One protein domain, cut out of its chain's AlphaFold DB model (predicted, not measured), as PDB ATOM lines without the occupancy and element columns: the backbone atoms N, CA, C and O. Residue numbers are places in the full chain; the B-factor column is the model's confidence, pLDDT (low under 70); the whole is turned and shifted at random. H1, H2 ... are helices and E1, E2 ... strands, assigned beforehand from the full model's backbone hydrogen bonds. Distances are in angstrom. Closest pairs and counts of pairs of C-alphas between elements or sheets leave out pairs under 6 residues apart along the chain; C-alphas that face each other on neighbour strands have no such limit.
ATOM      1  N   THR A  12     305.838  93.994 222.719       98.56
ATOM      2  CA  THR A  12     307.044  93.269 223.124       98.56
ATOM      3  C   THR A  12     307.697  92.533 221.960       98.56
ATOM      4  O   THR A  12     307.007  91.916 221.148       98.56
ATOM      5  N   LEU A  13     309.031  92.545 221.902       98.56
ATOM      6  CA  LEU A  13     309.819  91.788 220.925       98.56
ATOM      7  C   LEU A  13     310.993  91.082 221.608       98.56
ATOM      8  O   LEU A  13     311.639  91.641 222.488       98.56
ATOM      9  N   GLY A  14     311.268  89.854 221.168       98.31
ATOM     10  CA  GLY A  14     312.368  89.029 221.649       98.31
ATOM     11  C   GLY A  14     313.234  88.552 220.491       98.31
ATOM     12  O   GLY A  14     312.748  87.895 219.557       98.31
ATOM     13  N   VAL A  15     314.532  88.834 220.553       98.25
ATOM     14  CA  VAL A  15     315.512  88.426 219.543       98.25
ATOM     15  C   VAL A  15     316.654  87.675 220.213       98.25
ATOM     16  O   VAL A  15     317.255  88.161 221.161       98.25
ATOM     17  N   HIS A  16     316.982  86.498 219.690       97.69
ATOM     18  CA  HIS A  16     318.213  85.787 220.017       97.69
ATOM     19  C   HIS A  16     319.196  85.980 218.864       97.69
ATOM     20  O   HIS A  16     318.865  85.680 217.713       97.69
ATOM     21  N   ARG A  17     320.378  86.517 219.164       94.94
ATOM     22  CA  ARG A  17     321.421  86.802 218.179       94.94
ATOM     23  C   ARG A  17     322.662  85.985 218.500       94.94
ATOM     24  O   ARG A  17     323.220  86.089 219.589       94.94
ATOM     25  N   VAL A  18     323.117  85.237 217.502       92.56
ATOM     26  CA  VAL A  18     324.412  84.556 217.507       92.56
ATOM     27  C   VAL A  18     325.298  85.264 216.490       92.56
ATOM     28  O   VAL A  18     324.940  85.387 215.320       92.56
ATOM     29  N   LEU A  19     326.433  85.775 216.947       89.12
ATOM     30  CA  LEU A  19     327.390  86.533 216.148       89.12
ATOM     31  C   LEU A  19     328.699  85.756 216.093       89.12
ATOM     32  O   LEU A  19     329.237  85.387 217.130       89.12
ATOM     33  N   GLN A  20     329.239  85.541 214.899       86.88
ATOM     34  CA  GLN A  20     330.582  84.991 214.727       86.88
ATOM     35  C   GLN A  20     331.518  86.090 214.235       86.88
ATOM     36  O   GLN A  20     331.206  86.791 213.274       86.88
ATOM     37  N   ALA A  21     332.662  86.244 214.896       82.19
ATOM     38  CA  ALA A  21     333.687  87.211 214.522       82.19
ATOM     39  C   ALA A  21     335.080  86.588 214.642       82.19
ATOM     40  O   ALA A  21     335.323  85.761 215.517       82.19
ATOM     41  N   VAL A  22     336.015  87.003 213.789       82.38
ATOM     42  CA  VAL A  22     337.426  86.611 213.904       82.38
ATOM     43  C   VAL A  22     338.161  87.681 214.706       82.38
ATOM     44  O   VAL A  22     338.221  88.834 214.291       82.38
ATOM     45  N   VAL A  23     338.725  87.309 215.858       76.81
ATOM     46  CA  VAL A  23     339.488  88.213 216.735       76.81
ATOM     47  C   VAL A  23     340.831  87.565 217.054       76.81
ATOM     48  O   VAL A  23     340.875  86.466 217.604       76.81
ATOM     49  N   GLY A  24     341.936  88.227 216.696       73.50
ATOM     50  CA  GLY A  24     343.290  87.693 216.913       73.50
ATOM     51  C   GLY A  24     343.554  86.376 216.171       73.50
ATOM     52  O   GLY A  24     344.191  85.483 216.717       73.50
ATOM     53  N   GLY A  25     342.995  86.215 214.965       79.69
ATOM     54  CA  GLY A  25     343.145  85.006 214.142       79.69
ATOM     55  C   GLY A  25     342.279  83.812 214.563       79.69
ATOM     56  O   GLY A  25     342.300  82.789 213.891       79.69
ATOM     57  N   SER A  26     341.492  83.932 215.639       71.12
ATOM     58  CA  SER A  26     340.582  82.878 216.107       71.12
ATOM     59  C   SER A  26     339.122  83.304 215.972       71.12
ATOM     60  O   SER A  26     338.757  84.420 216.349       71.12
ATOM     61  N   ALA A  27     338.272  82.409 215.464       74.62
ATOM     62  CA  ALA A  27     336.829  82.622 215.448       74.62
ATOM     63  C   ALA A  27     336.274  82.590 216.882       74.62
ATOM     64  O   ALA A  27     336.540  81.665 217.648       74.62
ATOM     65  N   ARG A  28     335.490  83.605 217.245       79.75
ATOM     66  CA  ARG A  28     334.740  83.682 218.498       79.75
ATOM     67  C   ARG A  28     333.257  83.811 218.188       79.75
ATOM     68  O   ARG A  28     332.871  84.570 217.302       79.75
ATOM     69  N   THR A  29     332.445  83.082 218.946       82.12
ATOM     70  CA  THR A  29     330.986  83.200 218.900       82.12
ATOM     71  C   THR A  29     330.525  84.030 220.093       82.12
ATOM     72  O   THR A  29     330.868  83.712 221.231       82.12
ATOM     73  N   GLY A  30     329.786  85.103 219.832       87.38
ATOM     74  CA  GLY A  30     329.019  85.851 220.821       87.38
ATOM     75  C   GLY A  30     327.545  85.460 220.747       87.38
ATOM     76  O   GLY A  30     327.008  85.261 219.659       87.38
ATOM     77  N   GLU A  31     326.896  85.366 221.899       93.00
ATOM     78  CA  GLU A  31     325.466  85.088 222.032       93.00
ATOM     79  C   GLU A  31     324.841  86.202 222.871       93.00
ATOM     80  O   GLU A  31     325.409  86.595 223.892       93.00
ATOM     81  N   LEU A  32     323.691  86.728 222.452       95.06
ATOM     82  CA  LEU A  32     322.899  87.632 223.281       95.06
ATOM     83  C   LEU A  32     321.401  87.518 222.988       95.06
ATOM     84  O   LEU A  32     320.986  87.146 221.886       95.06
ATOM     85  N   TYR A  33     320.603  87.880 223.986       98.19
ATOM     86  CA  TYR A  33     319.153  87.972 223.911       98.19
ATOM     87  C   TYR A  33     318.733  89.415 224.165       98.19
ATOM     88  O   TYR A  33     319.055  89.971 225.215       98.19
ATOM     89  N   ASP A  34     317.996  89.982 223.216       97.94
ATOM     90  CA  ASP A  34     317.402  91.310 223.302       97.94
ATOM     91  C   ASP A  34     315.895  91.157 223.533       97.94
ATOM     92  O   ASP A  34     315.192  90.574 222.702       97.94
ATOM     93  N   TYR A  35     315.395  91.696 224.643       98.75
ATOM     94  CA  TYR A  35     313.967  91.809 224.932       98.75
ATOM     95  C   TYR A  35     313.592  93.282 224.999       98.75
ATOM     96  O   TYR A  35     314.167  94.023 225.794       98.75
ATOM     97  N   SER A  36     312.633  93.717 224.190       98.69
ATOM     98  CA  SER A  36     312.153  95.096 224.204       98.69
ATOM     99  C   SER A  36     310.662  95.178 224.484       98.69
ATOM    100  O   SER A  36     309.902  94.288 224.110       98.69
ATOM    101  N   ALA A  37     310.253  96.264 225.136       98.81
ATOM    102  CA  ALA A  37     308.866  96.656 225.327       98.81
ATOM    103  C   ALA A  37     308.713  98.132 224.958       98.81
ATOM    104  O   ALA A  37     309.449  98.984 225.460       98.81
ATOM    105  N   ARG A  38     307.752  98.434 224.086       98.62
ATOM    106  CA  ARG A  38     307.435  99.799 223.653       98.62
ATOM    107  C   ARG A  38     306.034 100.196 224.101       98.62
ATOM    108  O   ARG A  38     305.099  99.421 223.910       98.62
ATOM    109  N   PHE A  39     305.890 101.386 224.678       98.00
ATOM    110  CA  PHE A  39     304.610 101.955 225.118       98.00
ATOM    111  C   PHE A  39     304.695 103.485 225.181       98.00
ATOM    112  O   PHE A  39     305.671 104.024 225.695       98.00
ATOM    113  N   GLY A  40     303.675 104.184 224.669       95.88
ATOM    114  CA  GLY A  40     303.745 105.640 224.493       95.88
ATOM    115  C   GLY A  40     305.022 106.041 223.747       95.88
ATOM    116  O   GLY A  40     305.364 105.423 222.736       95.88
ATOM    117  N   ASP A  41     305.757 106.998 224.313       97.19
ATOM    118  CA  ASP A  41     307.048 107.471 223.797       97.19
ATOM    119  C   ASP A  41     308.261 106.735 224.405       97.19
ATOM    120  O   ASP A  41     309.409 107.118 224.182       97.19
ATOM    121  N   TYR A  42     308.028 105.668 225.179       98.00
ATOM    122  CA  TYR A  42     309.068 104.926 225.890       98.00
ATOM    123  C   TYR A  42     309.413 103.604 225.202       98.00
ATOM    124  O   TYR A  42     308.550 102.874 224.702       98.00
ATOM    125  N   GLN A  43     310.699 103.256 225.261       98.38
ATOM    126  CA  GLN A  43     311.210 101.935 224.919       98.38
ATOM    127  C   GLN A  43     312.134 101.435 226.028       98.38
ATOM    128  O   GLN A  43     313.140 102.067 226.344       98.38
ATOM    129  N   VAL A  44     311.801 100.277 226.588       98.62
ATOM    130  CA  VAL A  44     312.623  99.564 227.569       98.62
ATOM    131  C   VAL A  44     313.273  98.383 226.861       98.62
ATOM    132  O   VAL A  44     312.594  97.657 226.137       98.62
ATOM    133  N   ILE A  45     314.582  98.201 227.045       98.62
ATOM    134  CA  ILE A  45     315.342  97.098 226.451       98.62
ATOM    135  C   ILE A  45     316.150  96.412 227.548       98.62
ATOM    136  O   ILE A  45     316.901  97.065 228.270       98.62
ATOM    137  N   VAL A  46     316.023  95.093 227.635       98.69
ATOM    138  CA  VAL A  46     316.877  94.230 228.451       98.69
ATOM    139  C   VAL A  46     317.739  93.394 227.514       98.69
ATOM    140  O   VAL A  46     317.217  92.655 226.679       98.69
ATOM    141  N   ILE A  47     319.058  93.513 227.670       98.12
ATOM    142  CA  ILE A  47     320.057  92.742 226.927       98.12
ATOM    143  C   ILE A  47     320.707  91.763 227.901       98.12
ATOM    144  O   ILE A  47     321.237  92.174 228.934       98.12
ATOM    145  N   ALA A  48     320.679  90.473 227.572       97.81
ATOM    146  CA  ALA A  48     321.318  89.428 228.361       97.81
ATOM    147  C   ALA A  48     322.328  88.654 227.509       97.81
ATOM    148  O   ALA A  48     321.976  88.063 226.488       97.81
ATOM    149  N   ASN A  49     323.585  88.632 227.946       95.62
ATOM    150  CA  ASN A  49     324.679  87.916 227.298       95.62
ATOM    151  C   ASN A  49     325.485  87.130 228.342       95.62
ATOM    152  O   ASN A  49     325.543  87.534 229.508       95.62
ATOM    153  N   PRO A  50     326.137  86.023 227.959       94.00
ATOM    154  CA  PRO A  50     326.995  85.308 228.879       94.00
ATOM    155  C   PRO A  50     328.294  86.090 229.105       94.00
ATOM    156  O   PRO A  50     328.766  86.832 228.236       94.00
ATOM    157  N   LEU A  51     328.901  85.902 230.276       90.25
ATOM    158  CA  LEU A  51     330.254  86.384 230.537       90.25
ATOM    159  C   LEU A  51     331.263  85.426 229.900       90.25
ATOM    160  O   LEU A  51     331.273  84.230 230.196       90.25
ATOM    161  N   VAL A  52     332.136  85.963 229.049       86.75
ATOM    162  CA  VAL A  52     333.216  85.201 228.414       86.75
ATOM    163  C   VAL A  52     334.496  85.416 229.211       86.75
ATOM    164  O   VAL A  52     335.140  86.458 229.107       86.75
ATOM    165  N   ILE A  53     334.859  84.424 230.023       87.69
ATOM    166  CA  ILE A  53     336.048  84.461 230.884       87.69
ATOM    167  C   ILE A  53     337.090  83.478 230.327       87.69
ATOM    168  O   ILE A  53     336.755  82.308 230.127       87.69
ATOM    169  N   PRO A  54     338.350  83.897 230.091       85.44
ATOM    170  CA  PRO A  54     339.398  83.002 229.605       85.44
ATOM    171  C   PRO A  54     339.563  81.751 230.477       85.44
ATOM    172  O   PRO A  54     339.595  81.835 231.704       85.44
ATOM    173  N   GLY A  55     339.665  80.585 229.835       88.62
ATOM    174  CA  GLY A  55     339.850  79.298 230.515       88.62
ATOM    175  C   GLY A  55     338.610  78.754 231.235       88.62
ATOM    176  O   GLY A  55     338.709  77.716 231.884       88.62
ATOM    177  N   ARG A  56     337.447  79.414 231.130       90.38
ATOM    178  CA  ARG A  56     336.182  78.929 231.700       90.38
ATOM    179  C   ARG A  56     335.162  78.611 230.606       90.38
ATOM    180  O   ARG A  56     335.123  79.314 229.595       90.38
ATOM    181  N   PRO A  57     334.306  77.592 230.806       89.69
ATOM    182  CA  PRO A  57     333.162  77.369 229.933       89.69
ATOM    183  C   PRO A  57     332.234  78.586 229.914       89.69
ATOM    184  O   PRO A  57     332.029  79.239 230.940       89.69
ATOM    185  N   VAL A  58     331.647  78.865 228.751       90.00
ATOM    186  CA  VAL A  58     330.618  79.900 228.610       90.00
ATOM    187  C   VAL A  58     329.355  79.430 229.337       90.00
ATOM    188  O   VAL A  58     328.863  78.327 229.094       90.00
ATOM    189  N   ALA A  59     328.853  80.251 230.258       92.19
ATOM    190  CA  ALA A  59     327.612  79.968 230.974       92.19
ATOM    191  C   ALA A  59     326.395  80.148 230.054       92.19
ATOM    192  O   ALA A  59     326.434  80.944 229.119       92.19
ATOM    193  N   ARG A  60     325.291  79.448 230.340       93.50
ATOM    194  CA  ARG A  60     324.025  79.694 229.633       93.50
ATOM    195  C   ARG A  60     323.443  81.042 230.046       93.50
ATOM    196  O   ARG A  60     323.553  81.431 231.209       93.50
ATOM    197  N   VAL A  61     322.783  81.714 229.109       96.25
ATOM    198  CA  VAL A  61     322.035  82.938 229.401       96.25
ATOM    199  C   VAL A  61     320.754  82.593 230.162       96.25
ATOM    200  O   VAL A  61     319.993  81.718 229.749       96.25
ATOM    201  N   ASP A  62     320.502  83.302 231.261       97.44
ATOM    202  CA  ASP A  62     319.250  83.215 232.015       97.44
ATOM    203  C   ASP A  62     318.169  84.073 231.338       97.44
ATOM    204  O   ASP A  62     317.982  85.258 231.629       97.44
ATOM    205  N   THR A  63     317.491  83.474 230.362       98.06
ATOM    206  CA  THR A  63     316.461  84.148 229.564       98.06
ATOM    207  C   THR A  63     315.179  84.403 230.344       98.06
ATOM    208  O   THR A  63     314.486  85.376 230.057       98.06
ATOM    209  N   GLN A  64     314.865  83.582 231.349       98.31
ATOM    210  CA  GLN A  64     313.716  83.823 232.214       98.31
ATOM    211  C   GLN A  64     313.929  85.098 233.025       98.31
ATOM    212  O   GLN A  64     313.102  86.002 232.950       98.31
ATOM    213  N   ARG A  65     315.086  85.229 233.681       98.44
ATOM    214  CA  ARG A  65     315.420  86.447 234.418       98.44
ATOM    215  C   ARG A  65     315.418  87.687 233.527       98.44
ATOM    216  O   ARG A  65     314.984  88.746 233.969       98.44
ATOM    217  N   ALA A  66     315.882  87.581 232.282       98.62
ATOM    218  CA  ALA A  66     315.841  88.697 231.336       98.62
ATOM    219  C   ALA A  66     314.401  89.151 231.022       98.62
ATOM    220  O   ALA A  66     314.128  90.351 230.982       98.62
ATOM    221  N   ARG A  67     313.465  88.207 230.855       98.75
ATOM    222  CA  ARG A  67     312.037  88.515 230.672       98.75
ATOM    223  C   ARG A  67     311.418  89.118 231.928       98.75
ATOM    224  O   ARG A  67     310.716  90.120 231.820       98.75
ATOM    225  N   ASP A  68     311.731  88.577 233.102       98.75
ATOM    226  CA  ASP A  68     311.238  89.100 234.382       98.75
ATOM    227  C   ASP A  68     311.716  90.541 234.615       98.75
ATOM    228  O   ASP A  68     310.939  91.404 235.025       98.75
ATOM    229  N   LEU A  69     312.979  90.831 234.285       98.81
ATOM    230  CA  LEU A  69     313.534  92.183 234.343       98.81
ATOM    231  C   LEU A  69     312.839  93.140 233.372       98.81
ATOM    232  O   LEU A  69     312.661  94.304 233.722       98.81
ATOM    233  N   LEU A  70     312.416  92.683 232.188       98.88
ATOM    234  CA  LEU A  70     311.659  93.528 231.261       98.88
ATOM    235  C   LEU A  70     310.307  93.926 231.868       98.88
ATOM    236  O   LEU A  70     309.955  95.104 231.840       98.88
ATOM    237  N   VAL A  71     309.581  92.972 232.462       98.75
ATOM    238  CA  VAL A  71     308.304  93.239 233.149       98.75
ATOM    239  C   VAL A  71     308.504  94.249 234.282       98.75
ATOM    240  O   VAL A  71     307.802  95.259 234.346       98.75
ATOM    241  N   GLN A  72     309.498  94.014 235.143       98.75
ATOM    242  CA  GLN A  72     309.804  94.886 236.280       98.75
ATOM    243  C   GLN A  72     310.222  96.293 235.838       98.75
ATOM    244  O   GLN A  72     309.772  97.279 236.413       98.75
ATOM    245  N   ALA A  73     311.051  96.400 234.798       98.69
ATOM    246  CA  ALA A  73     311.514  97.682 234.285       98.69
ATOM    247  C   ALA A  73     310.377  98.489 233.644       98.69
ATOM    248  O   ALA A  73     310.299  99.696 233.856       98.69
ATOM    249  N   VAL A  74     309.459  97.846 232.911       98.62
ATOM    250  CA  VAL A  74     308.267  98.530 232.385       98.62
ATOM    251  C   VAL A  74     307.393  99.058 233.521       98.62
ATOM    252  O   VAL A  74     306.968 100.210 233.458       98.62
ATOM    253  N   ALA A  75     307.148  98.250 234.559       98.31
ATOM    254  CA  ALA A  75     306.390  98.690 235.728       98.31
ATOM    255  C   ALA A  75     307.059  99.902 236.398       98.31
ATOM    256  O   ALA A  75     306.417 100.929 236.590       98.31
ATOM    257  N   ALA A  76     308.372  99.831 236.637       98.38
ATOM    258  CA  ALA A  76     309.131 100.917 237.254       98.38
ATOM    259  C   ALA A  76     309.125 102.219 236.433       98.38
ATOM    260  O   ALA A  76     309.111 103.302 237.009       98.38
ATOM    261  N   VAL A  77     309.137 102.136 235.097       97.94
ATOM    262  CA  VAL A  77     309.079 103.322 234.221       97.94
ATOM    263  C   VAL A  77     307.678 103.939 234.188       97.94
ATOM    264  O   VAL A  77     307.557 105.149 234.010       97.94
ATOM    265  N   ARG A  78     306.620 103.136 234.351       96.12
ATOM    266  CA  ARG A  78     305.230 103.619 234.335       96.12
ATOM    267  C   ARG A  78     304.795 104.285 235.641       96.12
ATOM    268  O   ARG A  78     303.933 105.159 235.571       96.12
ATOM    269  N   GLY A  79     305.404 103.908 236.767       90.88
ATOM    270  CA  GLY A  79     304.996 104.343 238.106       90.88
ATOM    271  C   GLY A  79     303.943 103.416 238.685       90.88
ATOM    272  O   GLY A  79     302.748 103.653 238.412       90.88
TER     273      GLY A  79
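AT A GLANCE: This is residues 12 to 79 of the 79 residues of the protein "DUF5642 domain-containing protein" of Mycobacterium tuberculosis variant africanum (UniProt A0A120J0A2). A long, twisted wall of three antiparallel strands has one helix, H1, packed over one face, while its other face is bare; H1 covers the part of the sheet where E3 lines up beside E2. The long hairpin of E1 and E2 makes most of the length, and its tip, residues 22 to 27, sticks out free, while residues 49 to 62 run out from E3 and fold back to H1. The printed part has 68 residues, with three named strands and then one named helix in the order E1, E2, E3, H1; the sheet's order is E1, E2, E3, and the class is mixed, helices and strands. The whole is loose, with a radius of gyration of the C-alphas of 15.0 A, and a rod in outline, spanning 48 by 21 by 14 A.

IN THESE COORDINATES: E1, residues 12 to 23, begins at C-alpha 12 at (307.044, 93.269, 223.124) and is 33.5 A long from first to last C-alpha. E2, residues 26 to 39, is the longest strand by residues, with 14, and measures 41.7 A; its C-alpha 26 is at (340.582, 82.878, 216.107). E3, residues 42 to 48, measures 19.9 A. H1, residues 63 to 78, measures 23.0 A and ends at C-alpha 78 at (305.230, 103.619, 234.335).

HOW THE PARTS SIT: E1, E2 and E3 form a meander, each strand the antiparallel neighbour of the one before, with E1 and E3 as edge strands. The hairpin of E1 and E2 has an angle of 161 degrees between its directions; N 15 and O 34 are within hydrogen-bond range at 2.8 A, as are N 28 and O 21 at 2.8 A. In the hairpin of E2 and E3 the angle is 150 degrees, and N 46 and O 35 are 2.8 A apart, within hydrogen-bond range. H1 is on the sheet at a height over the sheet of 8.6 A, over E2 and E3: two layers, a helix on one face of a sheet. It runs along the strands, at 23 degrees to E3 on the local plane. The closest C-alphas of E3 and H1 are those of Val 46 and Leu 70, 6.0 A apart; those of E2 and H1 are Tyr 35 and Arg 67, 6.9 A apart. In H1 every O i to N i+4 pair is within hydrogen-bond range.

THE WHOLE: The two C-alphas farthest apart are those of Gly 25 and Gly 79, at 49.0 A. The links E1 to E2 and E2 to E3 are tight, and the link E3 to H1, 14 residues, is long. The printed part has no cut and ends at Gly 79, the chain's last residue. The mean pLDDT of the printed part is 93.3, and no printed residue is under 70.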